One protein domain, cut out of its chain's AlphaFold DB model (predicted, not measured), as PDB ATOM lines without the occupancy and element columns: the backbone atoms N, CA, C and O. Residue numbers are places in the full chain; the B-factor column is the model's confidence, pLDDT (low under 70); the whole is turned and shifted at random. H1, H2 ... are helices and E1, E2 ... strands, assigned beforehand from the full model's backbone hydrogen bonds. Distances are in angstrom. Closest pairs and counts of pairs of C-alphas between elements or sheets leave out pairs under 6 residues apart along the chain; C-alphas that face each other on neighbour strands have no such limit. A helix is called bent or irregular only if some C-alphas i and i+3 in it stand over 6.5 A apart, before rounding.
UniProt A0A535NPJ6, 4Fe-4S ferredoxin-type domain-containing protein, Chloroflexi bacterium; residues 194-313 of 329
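Overview. This is residues 194 to 313 of the 329 residues of the protein "4Fe-4S ferredoxin-type domain-containing protein" of Chloroflexi bacterium (UniProt A0A535NPJ6). Short helices are strung along the longest axis, with H2 and H4 touching in the middle, H5 and H6 toward one end, and H3 and H8 at the other. Two small hairpins, E1 with E2 and E3 with E4, lie on opposite sides of this string, and loops of 10 or 11 residues join several of the parts. The printed part has 120 residues with eight named helices and four named strands, in the order H1 H2 E1 E2 H3 H4 H5 H6 H7 E3 E4 H8; each sheet is one antiparallel pair, and the class is mostly helix. It is only just compact, close to loose, with a radius of gyration of the C-alphas of 16.0 A and spans of 51 by 38 by 24 A.

Arrangement. Start at H1, residues 194 to 200, which meets H2, residues 202 to 206, only through their link. Next, E1, residues 217 to 219, and E2, residues 222 to 224, form a hairpin; look for N 217 and O 224, within hydrogen-bond range at 2.9 A. Go on to H3, residues 229 to 239, and H4, residues 244 to 247, which are apart. H4 touches H2, the closest C-alphas being those of Cys 203 and Cys 245, 4.5 A apart. H5, residues 250 to 254, and H6, residues 256 to 265, only just touch, with 3 pairs of C-alphas within 8 A, and only at the corner; the closest are those of Val 251 and Val 259, 6.3 A apart. H6 is close to but not clearly touching H1, the closest C-alphas being those of Leu 196 and Ala 260, 7.7 A apart. H7, residues 276 to 279, is close to but not clearly touching H2, the closest C-alphas being those of Arg 206 and Glu 279, 6.9 A apart. E3, residues 281 to 283, and E4, residues 287 to 289, form a second hairpin, with N 289 and O 281 within hydrogen-bond range at 2.7 A. H8, residues 301 to 307, touches H3 at 79 degrees, about perpendicular; their closest C-alphas, of Pro 234 and Arg 305, are 6.0 A apart. Every O i to N i+4 pair is within hydrogen-bond range in H1, H2, H5 and H6, against 5 of 7 in H3 and 0 of 3 in H8, where 2 of 4 O i to N i+3 pairs are; H4 and H7 are too short for an O i to N i+4 pair.

Along the chain. Find C-alpha 194 at (143.184, 144.573, 101.303), where H1 begins. H3 starts at C-alpha 229, (124.643, 138.566, 92.778), and runs 15.4 A; H6 runs 14.1 A. H8 runs 11.7 A to C-alpha 307 at (106.433, 141.739, 90.854) and is irregular, but only just: C-alphas 303 and 306 are 6.6 A apart.

Size, cuts and confidence. The two C-alphas farthest apart, of Ala 265 and Asp 310, are 51.8 A apart. The printed part has no cut, and its one long link joins E4 to H8. In this model, look for pLDDT under 70 at residues 300 to 313; the mean of the printed part is 86.4.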
ATOM      1  N   PRO A 194     143.384 146.013 101.336       93.31
ATOM      2  CA  PRO A 194     143.184 144.573 101.303       93.31
ATOM      3  C   PRO A 194     143.449 143.892 102.648       93.31
ATOM      4  O   PRO A 194     142.583 143.154 103.124       93.31
ATOM      5  N   LYS A 195     144.578 144.231 103.287       93.19
ATOM      6  CA  LYS A 195     145.004 143.717 104.598       93.19
ATOM      7  C   LYS A 195     144.037 144.124 105.713       93.19
ATOM      8  O   LYS A 195     143.656 143.293 106.541       93.19
ATOM      9  N   LEU A 196     143.594 145.382 105.705       95.56
ATOM     10  CA  LEU A 196     142.574 145.872 106.634       95.56
ATOM     11  C   LEU A 196     141.268 145.078 106.483       95.56
ATOM     12  O   LEU A 196     140.685 144.620 107.466       95.56
ATOM     13  N   CYS A 197     140.809 144.887 105.247       95.75
ATOM     14  CA  CYS A 197     139.571 144.171 104.963       95.75
ATOM     15  C   CYS A 197     139.617 142.706 105.423       95.75
ATOM     16  O   CYS A 197     138.616 142.227 105.962       95.75
ATOM     17  N   ASP A 198     140.759 142.030 105.256       93.00
ATOM     18  CA  ASP A 198     140.961 140.637 105.685       93.00
ATOM     19  C   ASP A 198     140.786 140.475 107.199       93.00
ATOM     20  O   ASP A 198     140.194 139.497 107.653       93.00
ATOM     21  N   SER A 199     141.199 141.482 107.972       94.69
ATOM     22  CA  SER A 199     141.028 141.524 109.433       94.69
ATOM     23  C   SER A 199     139.630 142.014 109.854       94.69
ATOM     24  O   SER A 199     139.058 141.578 110.860       94.69
ATOM     25  N   CYS A 200     139.037 142.930 109.085       96.94
ATOM     26  CA  CYS A 200     137.764 143.580 109.394       96.94
ATOM     27  C   CYS A 200     136.563 142.634 109.240       96.94
ATOM     28  O   CYS A 200     135.877 142.323 110.224       96.94
ATOM     29  N   GLN A 201     136.286 142.203 108.004       96.25
ATOM     30  CA  GLN A 201     135.141 141.372 107.596       96.25
ATOM     31  C   GLN A 201     133.748 141.822 108.104       96.25
ATOM     32  O   GLN A 201     132.811 141.024 108.128       96.25
ATOM     33  N   VAL A 202     133.564 143.087 108.505       97.69
ATOM     34  CA  VAL A 202     132.277 143.576 109.043       97.69
ATOM     35  C   VAL A 202     131.164 143.475 107.993       97.69
ATOM     36  O   VAL A 202     130.116 142.891 108.257       97.69
ATOM     37  N   CYS A 203     131.408 143.940 106.763       96.94
ATOM     38  CA  CYS A 203     130.431 143.851 105.671       96.94
ATOM     39  C   CYS A 203     130.003 142.404 105.362       96.94
ATOM     40  O   CYS A 203     128.823 142.157 105.115       96.94
ATOM     41  N   VAL A 204     130.928 141.444 105.446       97.06
ATOM     42  CA  VAL A 204     130.653 140.007 105.283       97.06
ATOM     43  C   VAL A 204     129.664 139.528 106.347       97.06
ATOM     44  O   VAL A 204     128.661 138.894 106.021       97.06
ATOM     45  N   ARG A 205     129.913 139.873 107.616       96.81
ATOM     46  CA  ARG A 205     129.079 139.457 108.757       96.81
ATOM     47  C   ARG A 205     127.725 140.159 108.819       96.81
ATOM     48  O   ARG A 205     126.805 139.623 109.428       96.81
ATOM     49  N   ARG A 206     127.604 141.349 108.226       96.75
ATOM     50  CA  ARG A 206     126.409 142.205 108.320       96.75
ATOM     51  C   ARG A 206     125.569 142.255 107.045       96.75
ATOM     52  O   ARG A 206     124.515 142.874 107.052       96.75
ATOM     53  N   CYS A 207     125.986 141.599 105.961       95.88
ATOM     54  CA  CYS A 207     125.205 141.555 104.725       95.88
ATOM     55  C   CYS A 207     123.859 140.828 104.942       95.88
ATOM     56  O   CYS A 207     123.874 139.613 105.173       95.88
ATOM     57  N   PRO A 208     122.698 141.498 104.776       94.44
ATOM     58  CA  PRO A 208     121.383 140.869 104.949       94.44
ATOM     59  C   PRO A 208     121.178 139.663 104.026       94.44
ATOM     60  O   PRO A 208     120.649 138.634 104.439       94.44
ATOM     61  N   GLY A 209     121.658 139.777 102.783       92.94
ATOM     62  CA  GLY A 209     121.579 138.720 101.779       92.94
ATOM     63  C   GLY A 209     122.654 137.641 101.914       92.94
ATOM     64  O   GLY A 209     122.570 136.629 101.229       92.94
ATOM     65  N   ARG A 210     123.671 137.820 102.774       94.69
ATOM     66  CA  ARG A 210     124.850 136.927 102.860       94.69
ATOM     67  C   ARG A 210     125.536 136.746 101.497       94.69
ATOM     68  O   ARG A 210     125.942 135.649 101.118       94.69
ATOM     69  N   ALA A 211     125.620 137.845 100.752       95.12
ATOM     70  CA  ALA A 211     126.087 137.881  99.370       95.12
ATOM     71  C   ALA A 211     127.603 138.088  99.228       95.12
ATOM     72  O   ALA A 211     128.128 138.049  98.119       95.12
ATOM     73  N   ILE A 212     128.303 138.370 100.325       96.38
ATOM     74  CA  ILE A 212     129.698 138.809 100.312       96.38
ATOM     75  C   ILE A 212     130.570 137.652 100.811       96.38
ATOM     76  O   ILE A 212     130.492 137.328 101.997       96.38
ATOM     77  N   PRO A 213     131.392 137.019  99.954       94.00
ATOM     78  CA  PRO A 213     132.373 136.041 100.408       94.00
ATOM     79  C   PRO A 213     133.434 136.678 101.309       94.00
ATOM     80  O   PRO A 213     133.678 137.882 101.253       94.00
ATOM     81  N   ASN A 214     134.093 135.863 102.124       92.62
ATOM     82  CA  ASN A 214     135.179 136.298 103.002       92.62
ATOM     83  C   ASN A 214     136.573 136.213 102.351       92.62
ATOM     84  O   ASN A 214     137.554 136.565 102.999       92.62
ATOM     85  N   VAL A 215     136.665 135.743 101.103       88.50
ATOM     86  CA  VAL A 215     137.926 135.512 100.386       88.50
ATOM     87  C   VAL A 215     137.880 136.101  98.980       88.50
ATOM     88  O   VAL A 215     136.917 135.905  98.237       88.50
ATOM     89  N   ARG A 216     138.953 136.800  98.595       90.81
ATOM     90  CA  ARG A 216     139.127 137.307  97.229       90.81
ATOM     91  C   ARG A 216     139.498 136.176  96.276       90.81
ATOM     92  O   ARG A 216     140.101 135.180  96.662       90.81
ATOM     93  N   VAL A 217     139.158 136.370  95.011       91.25
ATOM     94  CA  VAL A 217     139.476 135.457  93.914       91.25
ATOM     95  C   VAL A 217     139.943 136.255  92.700       91.25
ATOM     96  O   VAL A 217     139.563 137.414  92.513       91.25
ATOM     97  N   HIS A 218     140.725 135.625  91.828       88.12
ATOM     98  CA  HIS A 218     140.907 136.145  90.477       88.12
ATOM     99  C   HIS A 218     139.629 135.885  89.679       88.12
ATOM    100  O   HIS A 218     139.242 134.741  89.450       88.12
ATOM    101  N   TRP A 219     138.948 136.950  89.263       84.50
ATOM    102  CA  TRP A 219     137.714 136.848  88.492       84.50
ATOM    103  C   TRP A 219     137.680 137.885  87.378       84.50
ATOM    104  O   TRP A 219     137.665 139.091  87.638       84.50
ATOM    105  N   ARG A 220     137.608 137.401  86.130       77.56
ATOM    106  CA  ARG A 220     137.556 138.229  84.910       77.56
ATOM    107  C   ARG A 220     138.675 139.281  84.863       77.56
ATOM    108  O   ARG A 220     138.418 140.459  84.649       77.56
ATOM    109  N   GLY A 221     139.910 138.843  85.117       77.56
ATOM    110  CA  GLY A 221     141.110 139.679  85.007       77.56
ATOM    111  C   GLY A 221     141.413 140.589  86.200       77.56
ATOM    112  O   GLY A 221     142.435 141.254  86.163       77.56
ATOM    113  N   ALA A 222     140.588 140.599  87.252       81.94
ATOM    114  CA  ALA A 222     140.837 141.383  88.464       81.94
ATOM    115  C   ALA A 222     140.905 140.482  89.705       81.94
ATOM    116  O   ALA A 222     140.141 139.516  89.811       81.94
ATOM    117  N   TYR A 223     141.786 140.808  90.652       86.00
ATOM    118  CA  TYR A 223     141.824 140.168  91.967       86.00
ATOM    119  C   TYR A 223     140.872 140.898  92.916       86.00
ATOM    120  O   TYR A 223     141.132 142.020  93.332       86.00
ATOM    121  N   LYS A 224     139.718 140.295  93.213       86.50
ATOM    122  CA  LYS A 224     138.630 140.979  93.930       86.50
ATOM    123  C   LYS A 224     137.716 140.013  94.662       86.50
ATOM    124  O   LYS A 224     137.758 138.805  94.444       86.50
ATOM    125  N   ASN A 225     136.822 140.552  95.485       90.00
ATOM    126  CA  ASN A 225     135.744 139.751  96.046       90.00
ATOM    127  C   ASN A 225     134.615 139.578  95.016       90.00
ATOM    128  O   ASN A 225     134.033 140.559  94.545       90.00
ATOM    129  N   LYS A 226     134.313 138.335  94.630       91.06
ATOM    130  CA  LYS A 226     133.221 138.031  93.693       91.06
ATOM    131  C   LYS A 226     131.915 137.893  94.476       91.06
ATOM    132  O   LYS A 226     131.642 136.833  95.024       91.06
ATOM    133  N   LEU A 227     131.115 138.956  94.510       92.62
ATOM    134  CA  LEU A 227     129.814 138.934  95.180       92.62
ATOM    135  C   LEU A 227     128.862 137.907  94.550       92.62
ATOM    136  O   LEU A 227     128.829 137.733  93.330       92.62
ATOM    137  N   ASP A 228     128.051 137.277  95.395       91.31
ATOM    138  CA  ASP A 228     126.924 136.444  94.995       91.31
ATOM    139  C   ASP A 228     125.743 137.352  94.625       91.31
ATOM    140  O   ASP A 228     124.973 137.827  95.466       91.31
ATOM    141  N   VAL A 229     125.650 137.657  93.333       86.50
ATOM    142  CA  VAL A 229     124.643 138.566  92.778       86.50
ATOM    143  C   VAL A 229     123.218 138.049  92.967       86.50
ATOM    144  O   VAL A 229     122.321 138.854  93.201       86.50
ATOM    145  N   GLU A 230     123.010 136.728  92.976       84.94
ATOM    146  CA  GLU A 230     121.694 136.126  93.207       84.94
ATOM    147  C   GLU A 230     121.194 136.379  94.629       84.94
ATOM    148  O   GLU A 230     119.988 136.403  94.873       84.94
ATOM    149  N   LYS A 231     122.108 136.593  95.577       88.38
ATOM    150  CA  LYS A 231     121.785 136.983  96.952       88.38
ATOM    151  C   LYS A 231     121.739 138.496  97.156       88.38
ATOM    152  O   LYS A 231     120.967 138.969  97.987       88.38
ATOM    153  N   CYS A 232     122.548 139.256  96.417       89.62
ATOM    154  CA  CYS A 232     122.621 140.713  96.541       89.62
ATOM    155  C   CYS A 232     121.416 141.417  95.897       89.62
ATOM    156  O   CYS A 232     120.750 142.223  96.547       89.62
ATOM    157  N   VAL A 233     121.104 141.085  94.638       85.06
ATOM    158  CA  VAL A 233     120.067 141.762  93.839       85.06
ATOM    159  C   VAL A 233     118.690 141.748  94.513       85.06
ATOM    160  O   VAL A 233     118.069 142.806  94.564       85.06
ATOM    161  N   PRO A 234     118.208 140.646  95.122       84.44
ATOM    162  CA  PRO A 234     116.916 140.662  95.811       84.44
ATOM    163  C   PRO A 234     116.842 141.667  96.965       84.44
ATOM    164  O   PRO A 234     115.775 142.211  97.226       84.44
ATOM    165  N   MET A 235     117.959 141.931  97.653       86.31
ATOM    166  CA  MET A 235     118.005 142.951  98.705       86.31
ATOM    167  C   MET A 235     117.956 144.359  98.119       86.31
ATOM    168  O   MET A 235     117.274 145.211  98.677       86.31
ATOM    169  N   LEU A 236     118.636 144.600  96.991       83.12
ATOM    170  CA  LEU A 236     118.534 145.872  96.267       83.12
ATOM    171  C   LEU A 236     117.084 146.139  95.844       83.12
ATOM    172  O   LEU A 236     116.563 147.211  96.122       83.12
ATOM    173  N   MET A 237     116.420 145.140  95.256       80.50
ATOM    174  CA  MET A 237     115.040 145.272  94.777       80.50
ATOM    175  C   MET A 237     114.034 145.455  95.915       80.50
ATOM    176  O   MET A 237     113.115 146.254  95.796       80.50
ATOM    177  N   ARG A 238     114.212 144.752  97.042       81.81
ATOM    178  CA  ARG A 238     113.311 144.874  98.199       81.81
ATOM    179  C   ARG A 238     113.337 146.265  98.831       81.81
ATOM    180  O   ARG A 238     112.314 146.706  99.343       81.81
ATOM    181  N   TYR A 239     114.499 146.912  98.844       79.56
ATOM    182  CA  TYR A 239     114.727 148.136  99.613       79.56
ATOM    183  C   TYR A 239     114.980 149.372  98.750       79.56
ATOM    184  O   TYR A 239     115.401 150.392  99.286       79.56
ATOM    185  N   ALA A 240     114.755 149.285  97.433       75.25
ATOM    186  CA  ALA A 240     115.129 150.282  96.422       75.25
ATOM    187  C   ALA A 240     116.657 150.519  96.311       75.25
ATOM    188  O   ALA A 240     117.194 150.654  95.220       75.25
ATOM    189  N   THR A 241     117.400 150.433  97.410       80.56
ATOM    190  CA  THR A 241     118.845 150.201  97.494       80.56
ATOM    191  C   THR A 241     119.146 149.412  98.768       80.56
ATOM    192  O   THR A 241     118.385 149.487  99.720       80.56
ATOM    193  N   CYS A 242     120.239 148.636  98.831       87.81
ATOM    194  CA  CYS A 242     120.614 147.931 100.069       87.81
ATOM    195  C   CYS A 242     121.721 148.665 100.832       87.81
ATOM    196  O   CYS A 242     121.515 149.092 101.958       87.81
ATOM    197  N   ASN A 243     122.917 148.786 100.249       90.44
ATOM    198  CA  ASN A 243     124.054 149.559 100.776       90.44
ATOM    199  C   ASN A 243     124.473 149.322 102.243       90.44
ATOM    200  O   ASN A 243     125.383 149.993 102.729       90.44
ATOM    201  N   ILE A 244     123.930 148.310 102.931       93.56
ATOM    202  CA  ILE A 244     124.317 147.953 104.303       93.56
ATOM    203  C   ILE A 244     125.811 147.650 104.390       93.56
ATOM    204  O   ILE A 244     126.470 148.043 105.344       93.56
ATOM    205  N   CYS A 245     126.376 146.999 103.373       94.62
ATOM    206  CA  CYS A 245     127.806 146.710 103.329       94.62
ATOM    207  C   CYS A 245     128.683 147.968 103.315       94.62
ATOM    208  O   CYS A 245     129.817 147.909 103.786       94.62
ATOM    209  N   THR A 246     128.164 149.082 102.800       92.56
ATOM    210  CA  THR A 246     128.815 150.387 102.854       92.56
ATOM    211  C   THR A 246     128.532 151.076 104.189       92.56
ATOM    212  O   THR A 246     129.478 151.537 104.818       92.56
ATOM    213  N   LYS A 247     127.286 151.040 104.693       91.94
ATOM    214  CA  LYS A 247     126.906 151.543 106.032       91.94
ATOM    215  C   LYS A 247     127.825 151.040 107.133       91.94
ATOM    216  O   LYS A 247     128.263 151.801 107.985       91.94
ATOM    217  N   VAL A 248     128.074 149.734 107.135       94.50
ATOM    218  CA  VAL A 248     128.839 149.055 108.188       94.50
ATOM    219  C   VAL A 248     130.344 149.024 107.895       94.50
ATOM    220  O   VAL A 248     131.093 148.304 108.552       94.50
ATOM    221  N   CYS A 249     130.809 149.740 106.867       95.75
ATOM    222  CA  CYS A 249     132.225 149.809 106.541       95.75
ATOM    223  C   CYS A 249     132.918 150.840 107.454       95.75
ATOM    224  O   CYS A 249     132.511 152.000 107.480       95.75
ATOM    225  N   PRO A 250     133.988 150.480 108.180       96.00
ATOM    226  CA  PRO A 250     134.684 151.435 109.043       96.00
ATOM    227  C   PRO A 250     135.388 152.532 108.234       96.00
ATOM    228  O   PRO A 250     135.361 153.688 108.635       96.00
ATOM    229  N   VAL A 251     135.951 152.198 107.063       96.00
ATOM    230  CA  VAL A 251     136.596 153.177 106.164       96.00
ATOM    231  C   VAL A 251     135.592 154.212 105.674       96.00
ATOM    232  O   VAL A 251     135.914 155.385 105.546       96.00
ATOM    233  N   GLN A 252     134.362 153.773 105.423       91.38
ATOM    234  CA  GLN A 252     133.271 154.670 105.091       91.38
ATOM    235  C   GLN A 252     132.975 155.609 106.262       91.38
ATOM    236  O   GLN A 252     132.966 156.820 106.089       91.38
ATOM    237  N   LYS A 253     132.714 155.049 107.443       91.12
ATOM    238  CA  LYS A 253     132.215 155.818 108.582       91.12
ATOM    239  C   LYS A 253     133.256 156.778 109.166       91.12
ATOM    240  O   LYS A 253     132.928 157.914 109.474       91.12
ATOM    241  N   TYR A 254     134.498 156.325 109.304       93.38
ATOM    242  CA  TYR A 254     135.545 157.055 110.024       93.38
ATOM    243  C   TYR A 254     136.667 157.580 109.112       93.38
ATOM    244  O   TYR A 254     137.543 158.303 109.578       93.38
ATOM    245  N   GLY A 255     136.658 157.235 107.819       94.44
ATOM    246  CA  GLY A 255     137.740 157.554 106.882       94.44
ATOM    247  C   GLY A 255     138.908 156.566 106.967       94.44
ATOM    248  O   GLY A 255     139.150 155.938 107.999       94.44
ATOM    249  N   LEU A 256     139.656 156.401 105.869       96.31
ATOM    250  CA  LEU A 256     140.746 155.419 105.825       96.31
ATOM    251  C   LEU A 256     141.867 155.754 106.813       96.31
ATOM    252  O   LEU A 256     142.350 154.852 107.491       96.31
ATOM    253  N   ALA A 257     142.255 157.029 106.904       96.06
ATOM    254  CA  ALA A 257     143.363 157.471 107.748       96.06
ATOM    255  C   ALA A 257     143.146 157.099 109.223       96.06
ATOM    256  O   ALA A 257     143.985 156.418 109.807       96.06
ATOM    257  N   ALA A 258     141.984 157.443 109.790       96.88
ATOM    258  CA  ALA A 258     141.664 157.142 111.185       96.88
ATOM    259  C   ALA A 258     141.589 155.630 111.457       96.88
ATOM    260  O   ALA A 258     142.035 155.149 112.498       96.88
ATOM    261  N   VAL A 259     141.039 154.858 110.513       97.50
ATOM    262  CA  VAL A 259     140.954 153.398 110.651       97.50
ATOM    263  C   VAL A 259     142.338 152.755 110.577       97.50
ATOM    264  O   VAL A 259     142.607 151.835 111.347       97.50
ATOM    265  N   ALA A 260     143.204 153.217 109.673       96.50
ATOM    266  CA  ALA A 260     144.563 152.709 109.523       96.50
ATOM    267  C   ALA A 260     145.425 153.032 110.751       96.50
ATOM    268  O   ALA A 260     146.052 152.128 111.296       96.50
ATOM    269  N   GLU A 261     145.380 154.275 111.242       97.19
ATOM    270  CA  GLU A 261     146.093 154.696 112.453       97.19
ATOM    271  C   GLU A 261     145.675 153.858 113.670       97.19
ATOM    272  O   GLU A 261     146.521 153.317 114.382       97.19
ATOM    273  N   HIS A 262     144.367 153.669 113.871       97.81
ATOM    274  CA  HIS A 262     143.859 152.823 114.949       97.81
ATOM    275  C   HIS A 262     144.293 151.358 114.795       97.81
ATOM    276  O   HIS A 262     144.678 150.720 115.776       97.81
ATOM    277  N   PHE A 263     144.256 150.823 113.570       97.19
ATOM    278  CA  PHE A 263     144.662 149.448 113.283       97.19
ATOM    279  C   PHE A 263     146.139 149.204 113.600       97.19
ATOM    280  O   PHE A 263     146.484 148.170 114.173       97.19
ATOM    281  N   GLU A 264     147.008 150.156 113.273       95.69
ATOM    282  CA  GLU A 264     148.432 150.083 113.597       95.69
ATOM    283  C   GLU A 264     148.682 150.243 115.102       95.69
ATOM    284  O   GLU A 264     149.380 149.417 115.693       95.69
ATOM    285  N   ALA A 265     148.063 151.240 115.742       97.38
ATOM    286  CA  ALA A 265     148.263 151.544 117.161       97.38
ATOM    287  C   ALA A 265     147.819 150.412 118.105       97.38
ATOM    288  O   ALA A 265     148.396 150.230 119.176       97.38
ATOM    289  N   THR A 266     146.804 149.642 117.712       96.81
ATOM    290  CA  THR A 266     146.246 148.533 118.506       96.81
ATOM    291  C   THR A 266     146.819 147.165 118.130       96.81
ATOM    292  O   THR A 266     146.456 146.156 118.731       96.81
ATOM    293  N   GLY A 267     147.705 147.096 117.131       93.94
ATOM    294  CA  GLY A 267     148.246 145.827 116.646       93.94
ATOM    295  C   GLY A 267     147.226 144.953 115.903       93.94
ATOM    296  O   GLY A 267     147.413 143.738 115.824       93.94
ATOM    297  N   GLY A 268     146.169 145.550 115.340       93.69
ATOM    298  CA  GLY A 268     145.232 144.874 114.440       93.69
ATOM    299  C   GLY A 268     143.745 144.984 114.793       93.69
ATOM    300  O   GLY A 268     142.925 144.308 114.159       93.69
ATOM    301  N   GLU A 269     143.357 145.804 115.773       96.94
ATOM    302  CA  GLU A 269     141.941 146.070 116.038       96.94
ATOM    303  C   GLU A 269     141.369 147.022 114.984       96.94
ATOM    304  O   GLU A 269     142.026 147.939 114.499       96.94
ATOM    305  N   VAL A 270     140.126 146.788 114.566       97.81
ATOM    306  CA  VAL A 270     139.488 147.603 113.526       97.81
ATOM    307  C   VAL A 270     138.526 148.576 114.182       97.81
ATOM    308  O   VAL A 270     137.591 148.148 114.857       97.81
ATOM    309  N   LEU A 271     138.722 149.869 113.923       97.88
ATOM    310  CA  LEU A 271     137.937 150.945 114.521       97.88
ATOM    311  C   LEU A 271     136.426 150.721 114.333       97.88
ATOM    312  O   LEU A 271     135.944 150.518 113.216       97.88
ATOM    313  N   GLY A 272     135.687 150.725 115.444       96.94
ATOM    314  CA  GLY A 272     134.233 150.522 115.495       96.94
ATOM    315  C   GLY A 272     133.754 149.081 115.271       96.94
ATOM    316  O   GLY A 272     132.562 148.811 115.396       96.94
ATOM    317  N   LYS A 273     134.631 148.119 114.959       97.44
ATOM    318  CA  LYS A 273     134.230 146.710 114.811       97.44
ATOM    319  C   LYS A 273     133.627 146.197 116.123       97.44
ATOM    320  O   LYS A 273     134.219 146.340 117.185       97.44
ATOM    321  N   GLY A 274     132.457 145.570 116.036       96.31
ATOM    322  CA  GLY A 274     131.705 145.062 117.184       96.31
ATOM    323  C   GLY A 274     130.853 146.098 117.924       96.31
ATOM    324  O   GLY A 274     130.150 145.714 118.856       96.31
ATOM    325  N   THR A 275     130.863 147.376 117.529       97.06
ATOM    326  CA  THR A 275     130.000 148.395 118.146       97.06
ATOM    327  C   THR A 275     128.640 148.460 117.457       97.06
ATOM    328  O   THR A 275     128.516 148.239 116.247       97.06
ATOM    329  N   GLU A 276     127.603 148.810 118.219       95.06
ATOM    330  CA  GLU A 276     126.258 149.057 117.675       95.06
ATOM    331  C   GLU A 276     126.267 150.235 116.690       95.06
ATOM    332  O   GLU A 276     125.605 150.222 115.656       95.06
ATOM    333  N   GLU A 277     127.113 151.221 116.964       92.94
ATOM    334  CA  GLU A 277     127.270 152.420 116.154       92.94
ATOM    335  C   GLU A 277     127.699 152.116 114.704       92.94
ATOM    336  O   GLU A 277     127.198 152.727 113.749       92.94
ATOM    337  N   LEU A 278     128.624 151.166 114.518       94.44
ATOM    338  CA  LEU A 278     129.095 150.759 113.197       94.44
ATOM    339  C   LEU A 278     128.240 149.629 112.617       94.44
ATOM    340  O   LEU A 278     127.808 149.727 111.468       94.44
ATOM    341  N   GLU A 279     127.986 148.562 113.377       95.56
ATOM    342  CA  GLU A 279     127.402 147.325 112.841       95.56
ATOM    343  C   GLU A 279     125.866 147.277 112.897       95.56
ATOM    344  O   GLU A 279     125.253 146.518 112.136       95.56
ATOM    345  N   GLY A 280     125.237 148.084 113.748       93.88
ATOM    346  CA  GLY A 280     123.787 148.189 113.893       93.88
ATOM    347  C   GLY A 280     123.092 148.783 112.680       93.88
ATOM    348  O   GLY A 280     123.584 149.753 112.112       93.88
ATOM    349  N   TYR A 281     121.953 148.253 112.246       92.19
ATOM    350  CA  TYR A 281     121.164 148.893 111.180       92.19
ATOM    351  C   TYR A 281     119.689 148.529 111.278       92.19
ATOM    352  O   TYR A 281     119.337 147.502 111.842       92.19
ATOM    353  N   THR A 282     118.815 149.347 110.702       90.69
ATOM    354  CA  THR A 282     117.367 149.109 110.713       90.69
ATOM    355  C   THR A 282     116.892 148.782 109.310       90.69
ATOM    356  O   THR A 282     117.232 149.484 108.368       90.69
ATOM    357  N   LEU A 283     116.114 147.709 109.166       88.56
ATOM    358  CA  LEU A 283     115.426 147.390 107.916       88.56
ATOM    359  C   LEU A 283     113.962 147.837 108.017       88.56
ATOM    360  O   LEU A 283     113.331 147.514 109.030       88.56
ATOM    361  N   PRO A 284     113.388 148.484 106.984       85.06
ATOM    362  CA  PRO A 284     112.015 148.998 107.020       85.06
ATOM    363  C   PRO A 284     110.955 147.980 107.468       85.06
ATOM    364  O   PRO A 284     110.024 148.322 108.189       85.06
ATOM    365  N   ASP A 285     111.108 146.715 107.079       85.62
ATOM    366  CA  ASP A 285     110.150 145.640 107.349       85.62
ATOM    367  C   ASP A 285     110.592 144.658 108.449       85.62
ATOM    368  O   ASP A 285     109.823 143.772 108.814       85.62
ATOM    369  N   ARG A 286     111.828 144.771 108.962       88.00
ATOM    370  CA  ARG A 286     112.386 143.858 109.989       88.00
ATOM    371  C   ARG A 286     112.832 144.554 111.266       88.00
ATOM    372  O   ARG A 286     113.277 143.877 112.191       88.00
ATOM    373  N   GLY A 287     112.719 145.876 111.323       90.81
ATOM    374  CA  GLY A 287     113.178 146.666 112.451       90.81
ATOM    375  C   GLY A 287     114.693 146.597 112.634       90.81
ATOM    376  O   GLY A 287     115.456 146.258 111.720       90.81
ATOM    377  N   HIS A 288     115.121 146.955 113.837       93.81
ATOM    378  CA  HIS A 288     116.523 147.095 114.180       93.81
ATOM    379  C   HIS A 288     117.244 145.741 114.269       93.81
ATOM    380  O   HIS A 288     116.779 144.800 114.909       93.81
ATOM    381  N   GLN A 289     118.392 145.656 113.608       94.62
ATOM    382  CA  GLN A 289     119.305 144.526 113.592       94.62
ATOM    383  C   GLN A 289     120.539 144.910 114.411       94.62
ATOM    384  O   GLN A 289     121.445 145.563 113.888       94.62
ATOM    385  N   ALA A 290     120.583 144.479 115.672       94.69
ATOM    386  CA  ALA A 290     121.728 144.701 116.554       94.69
ATOM    387  C   ALA A 290     122.992 143.970 116.060       94.69
ATOM    388  O   ALA A 290     122.925 143.091 115.182       94.69
ATOM    389  N   VAL A 291     124.149 144.298 116.646       95.19
ATOM    390  CA  VAL A 291     125.416 143.594 116.372       95.19
ATOM    391  C   VAL A 291     125.242 142.073 116.488       95.19
ATOM    392  O   VAL A 291     124.649 141.553 117.430       95.19
ATOM    393  N   GLY A 292     125.745 141.335 115.495       90.75
ATOM    394  CA  GLY A 292     125.684 139.867 115.457       90.75
ATOM    395  C   GLY A 292     124.329 139.265 115.051       90.75
ATOM    396  O   GLY A 292     124.270 138.077 114.733       90.75
ATOM    397  N   ILE A 293     123.255 140.058 114.973       92.56
ATOM    398  CA  ILE A 293     121.923 139.582 114.575       92.56
ATOM    399  C   ILE A 293     121.680 139.869 113.096       92.56
ATOM    400  O   ILE A 293     121.621 141.025 112.685       92.56
ATOM    401  N   LEU A 294     121.540 138.821 112.282       91.81
ATOM    402  CA  LEU A 294     121.175 138.947 110.870       91.81
ATOM    403  C   LEU A 294     119.685 138.658 110.654       91.81
ATOM    404  O   LEU A 294     119.161 137.706 111.248       91.81
ATOM    405  N   PRO A 295     119.031 139.380 109.730       90.81
ATOM    406  CA  PRO A 295     117.655 139.098 109.356       90.81
ATOM    407  C   PRO A 295     117.534 137.703 108.730       90.81
ATOM    408  O   PRO A 295     118.471 137.166 108.126       90.81
ATOM    409  N   ARG A 296     116.344 137.111 108.860       86.56
ATOM    410  CA  ARG A 296     115.971 135.860 108.191       86.56
ATOM    411  C   ARG A 296     114.888 136.136 107.160       86.56
ATOM    412  O   ARG A 296     113.831 136.658 107.508       86.56
ATOM    413  N   PHE A 297     115.137 135.732 105.922       84.56
ATOM    414  CA  PHE A 297     114.172 135.818 104.832       84.56
ATOM    415  C   PHE A 297     113.576 134.434 104.561       84.56
ATOM    416  O   PHE A 297     114.296 133.435 104.517       84.56
ATOM    417  N   SER A 298     112.254 134.380 104.432       79.81
ATOM    418  CA  SER A 298     111.501 133.188 104.046       79.81
ATOM    419  C   SER A 298     111.529 132.987 102.524       79.81
ATOM    420  O   SER A 298     112.033 133.825 101.775       79.81
ATOM    421  N   ARG A 299     110.957 131.879 102.037       70.12
ATOM    422  CA  ARG A 299     110.740 131.682 100.593       70.12
ATOM    423  C   ARG A 299     109.756 132.698 100.006       70.12
ATOM    424  O   ARG A 299     109.926 133.083  98.855       70.12
ATOM    425  N   ASP A 300     108.789 133.164 100.791       68.25
ATOM    426  CA  ASP A 300     107.814 134.160 100.338       68.25
ATOM    427  C   ASP A 300     108.463 135.540 100.187       68.25
ATOM    428  O   ASP A 300     108.184 136.257  99.231       68.25
ATOM    429  N   ASP A 301     109.450 135.866 101.027       69.62
ATOM    430  CA  ASP A 301     110.267 137.073 100.855       69.62
ATOM    431  C   ASP A 301     111.082 137.067  99.554       69.62
ATOM    432  O   ASP A 301     111.401 138.130  99.021       69.62
ATOM    433  N   ALA A 302     111.411 135.882  99.032       57.06
ATOM    434  CA  ALA A 302     112.118 135.726  97.766       57.06
ATOM    435  C   ALA A 302     111.205 135.916  96.540       57.06
ATOM    436  O   ALA A 302     111.728 136.116  95.444       57.06
ATOM    437  N   ARG A 303     109.869 135.896  96.696       53.59
ATOM    438  CA  ARG A 303     108.911 136.162  95.602       53.59
ATOM    439  C   ARG A 303     108.848 137.631  95.181       53.59
ATOM    440  O   ARG A 303     108.464 137.901  94.049       53.59
ATOM    441  N   ILE A 304     109.353 138.551  96.011       54.28
ATOM    442  CA  ILE A 304     109.553 139.970  95.646       54.28
ATOM    443  C   ILE A 304     110.431 140.123  94.383       54.28
ATOM    444  O   ILE A 304     110.417 141.164  93.735       54.28
ATOM    445  N   ARG A 305     111.150 139.063  93.981       48.12
ATOM    446  CA  ARG A 305     112.007 139.020  92.791       48.12
ATOM    447  C   ARG A 305     111.337 139.371  91.459       48.12
ATOM    448  O   ARG A 305     112.097 139.727  90.574       48.12
ATOM    449  N   TYR A 306     110.015 139.279  91.284       38.47
ATOM    450  CA  TYR A 306     109.401 139.455  89.953       38.47
ATOM    451  C   TYR A 306     108.347 140.562  89.872       38.47
ATOM    452  O   TYR A 306     108.390 141.358  88.945       38.47
ATOM    453  N   GLU A 307     107.492 140.714  90.884       39.03
ATOM    454  CA  GLU A 307     106.433 141.739  90.854       39.03
ATOM    455  C   GLU A 307     106.992 143.173  90.838       39.03
ATOM    456  O   GLU A 307     106.396 144.063  90.244       39.03
ATOM    457  N   LEU A 308     108.163 143.406  91.449       41.75
ATOM    458  CA  LEU A 308     108.843 144.706  91.405       41.75
ATOM    459  C   LEU A 308     109.596 144.936  90.085       41.75
ATOM    460  O   LEU A 308     109.669 146.079  89.637       41.75
ATOM    461  N   LEU A 309     110.096 143.878  89.431       40.44
ATOM    462  CA  LEU A 309     110.712 143.977  88.101       40.44
ATOM    463  C   LEU A 309     109.688 144.417  87.049       40.44
ATOM    464  O   LEU A 309     109.993 145.297  86.254       40.44
ATOM    465  N   ASP A 310     108.456 143.909  87.135       37.34
ATOM    466  CA  ASP A 310     107.336 144.315  86.270       37.34
ATOM    467  C   ASP A 310     106.915 145.786  86.480       37.34
ATOM    468  O   ASP A 310     106.213 146.374  85.654       37.34
ATOM    469  N   THR A 311     107.346 146.411  87.585       40.53
ATOM    470  CA  THR A 311     107.102 147.836  87.869       40.53
ATOM    471  C   THR A 311     108.271 148.750  87.509       40.53
ATOM    472  O   THR A 311     108.080 149.973  87.465       40.53
ATOM    473  N   LEU A 312     109.455 148.208  87.201       38.84
ATOM    474  CA  LEU A 312     110.572 148.992  86.673       38.84
ATOM    475  C   LEU A 312     110.253 149.424  85.229       38.84
ATOM    476  O   LEU A 312     109.563 148.709  84.505       38.84
ATOM    477  N   PRO A 313     110.639 150.638  84.804       38.31
ATOM    478  CA  PRO A 313     110.378 151.066  83.438       38.31
ATOM    479  C   PRO A 313     111.170 150.190  82.445       38.31
ATOM    480  O   PRO A 313     112.273 149.738  82.747       38.31
TER     481      PRO A 313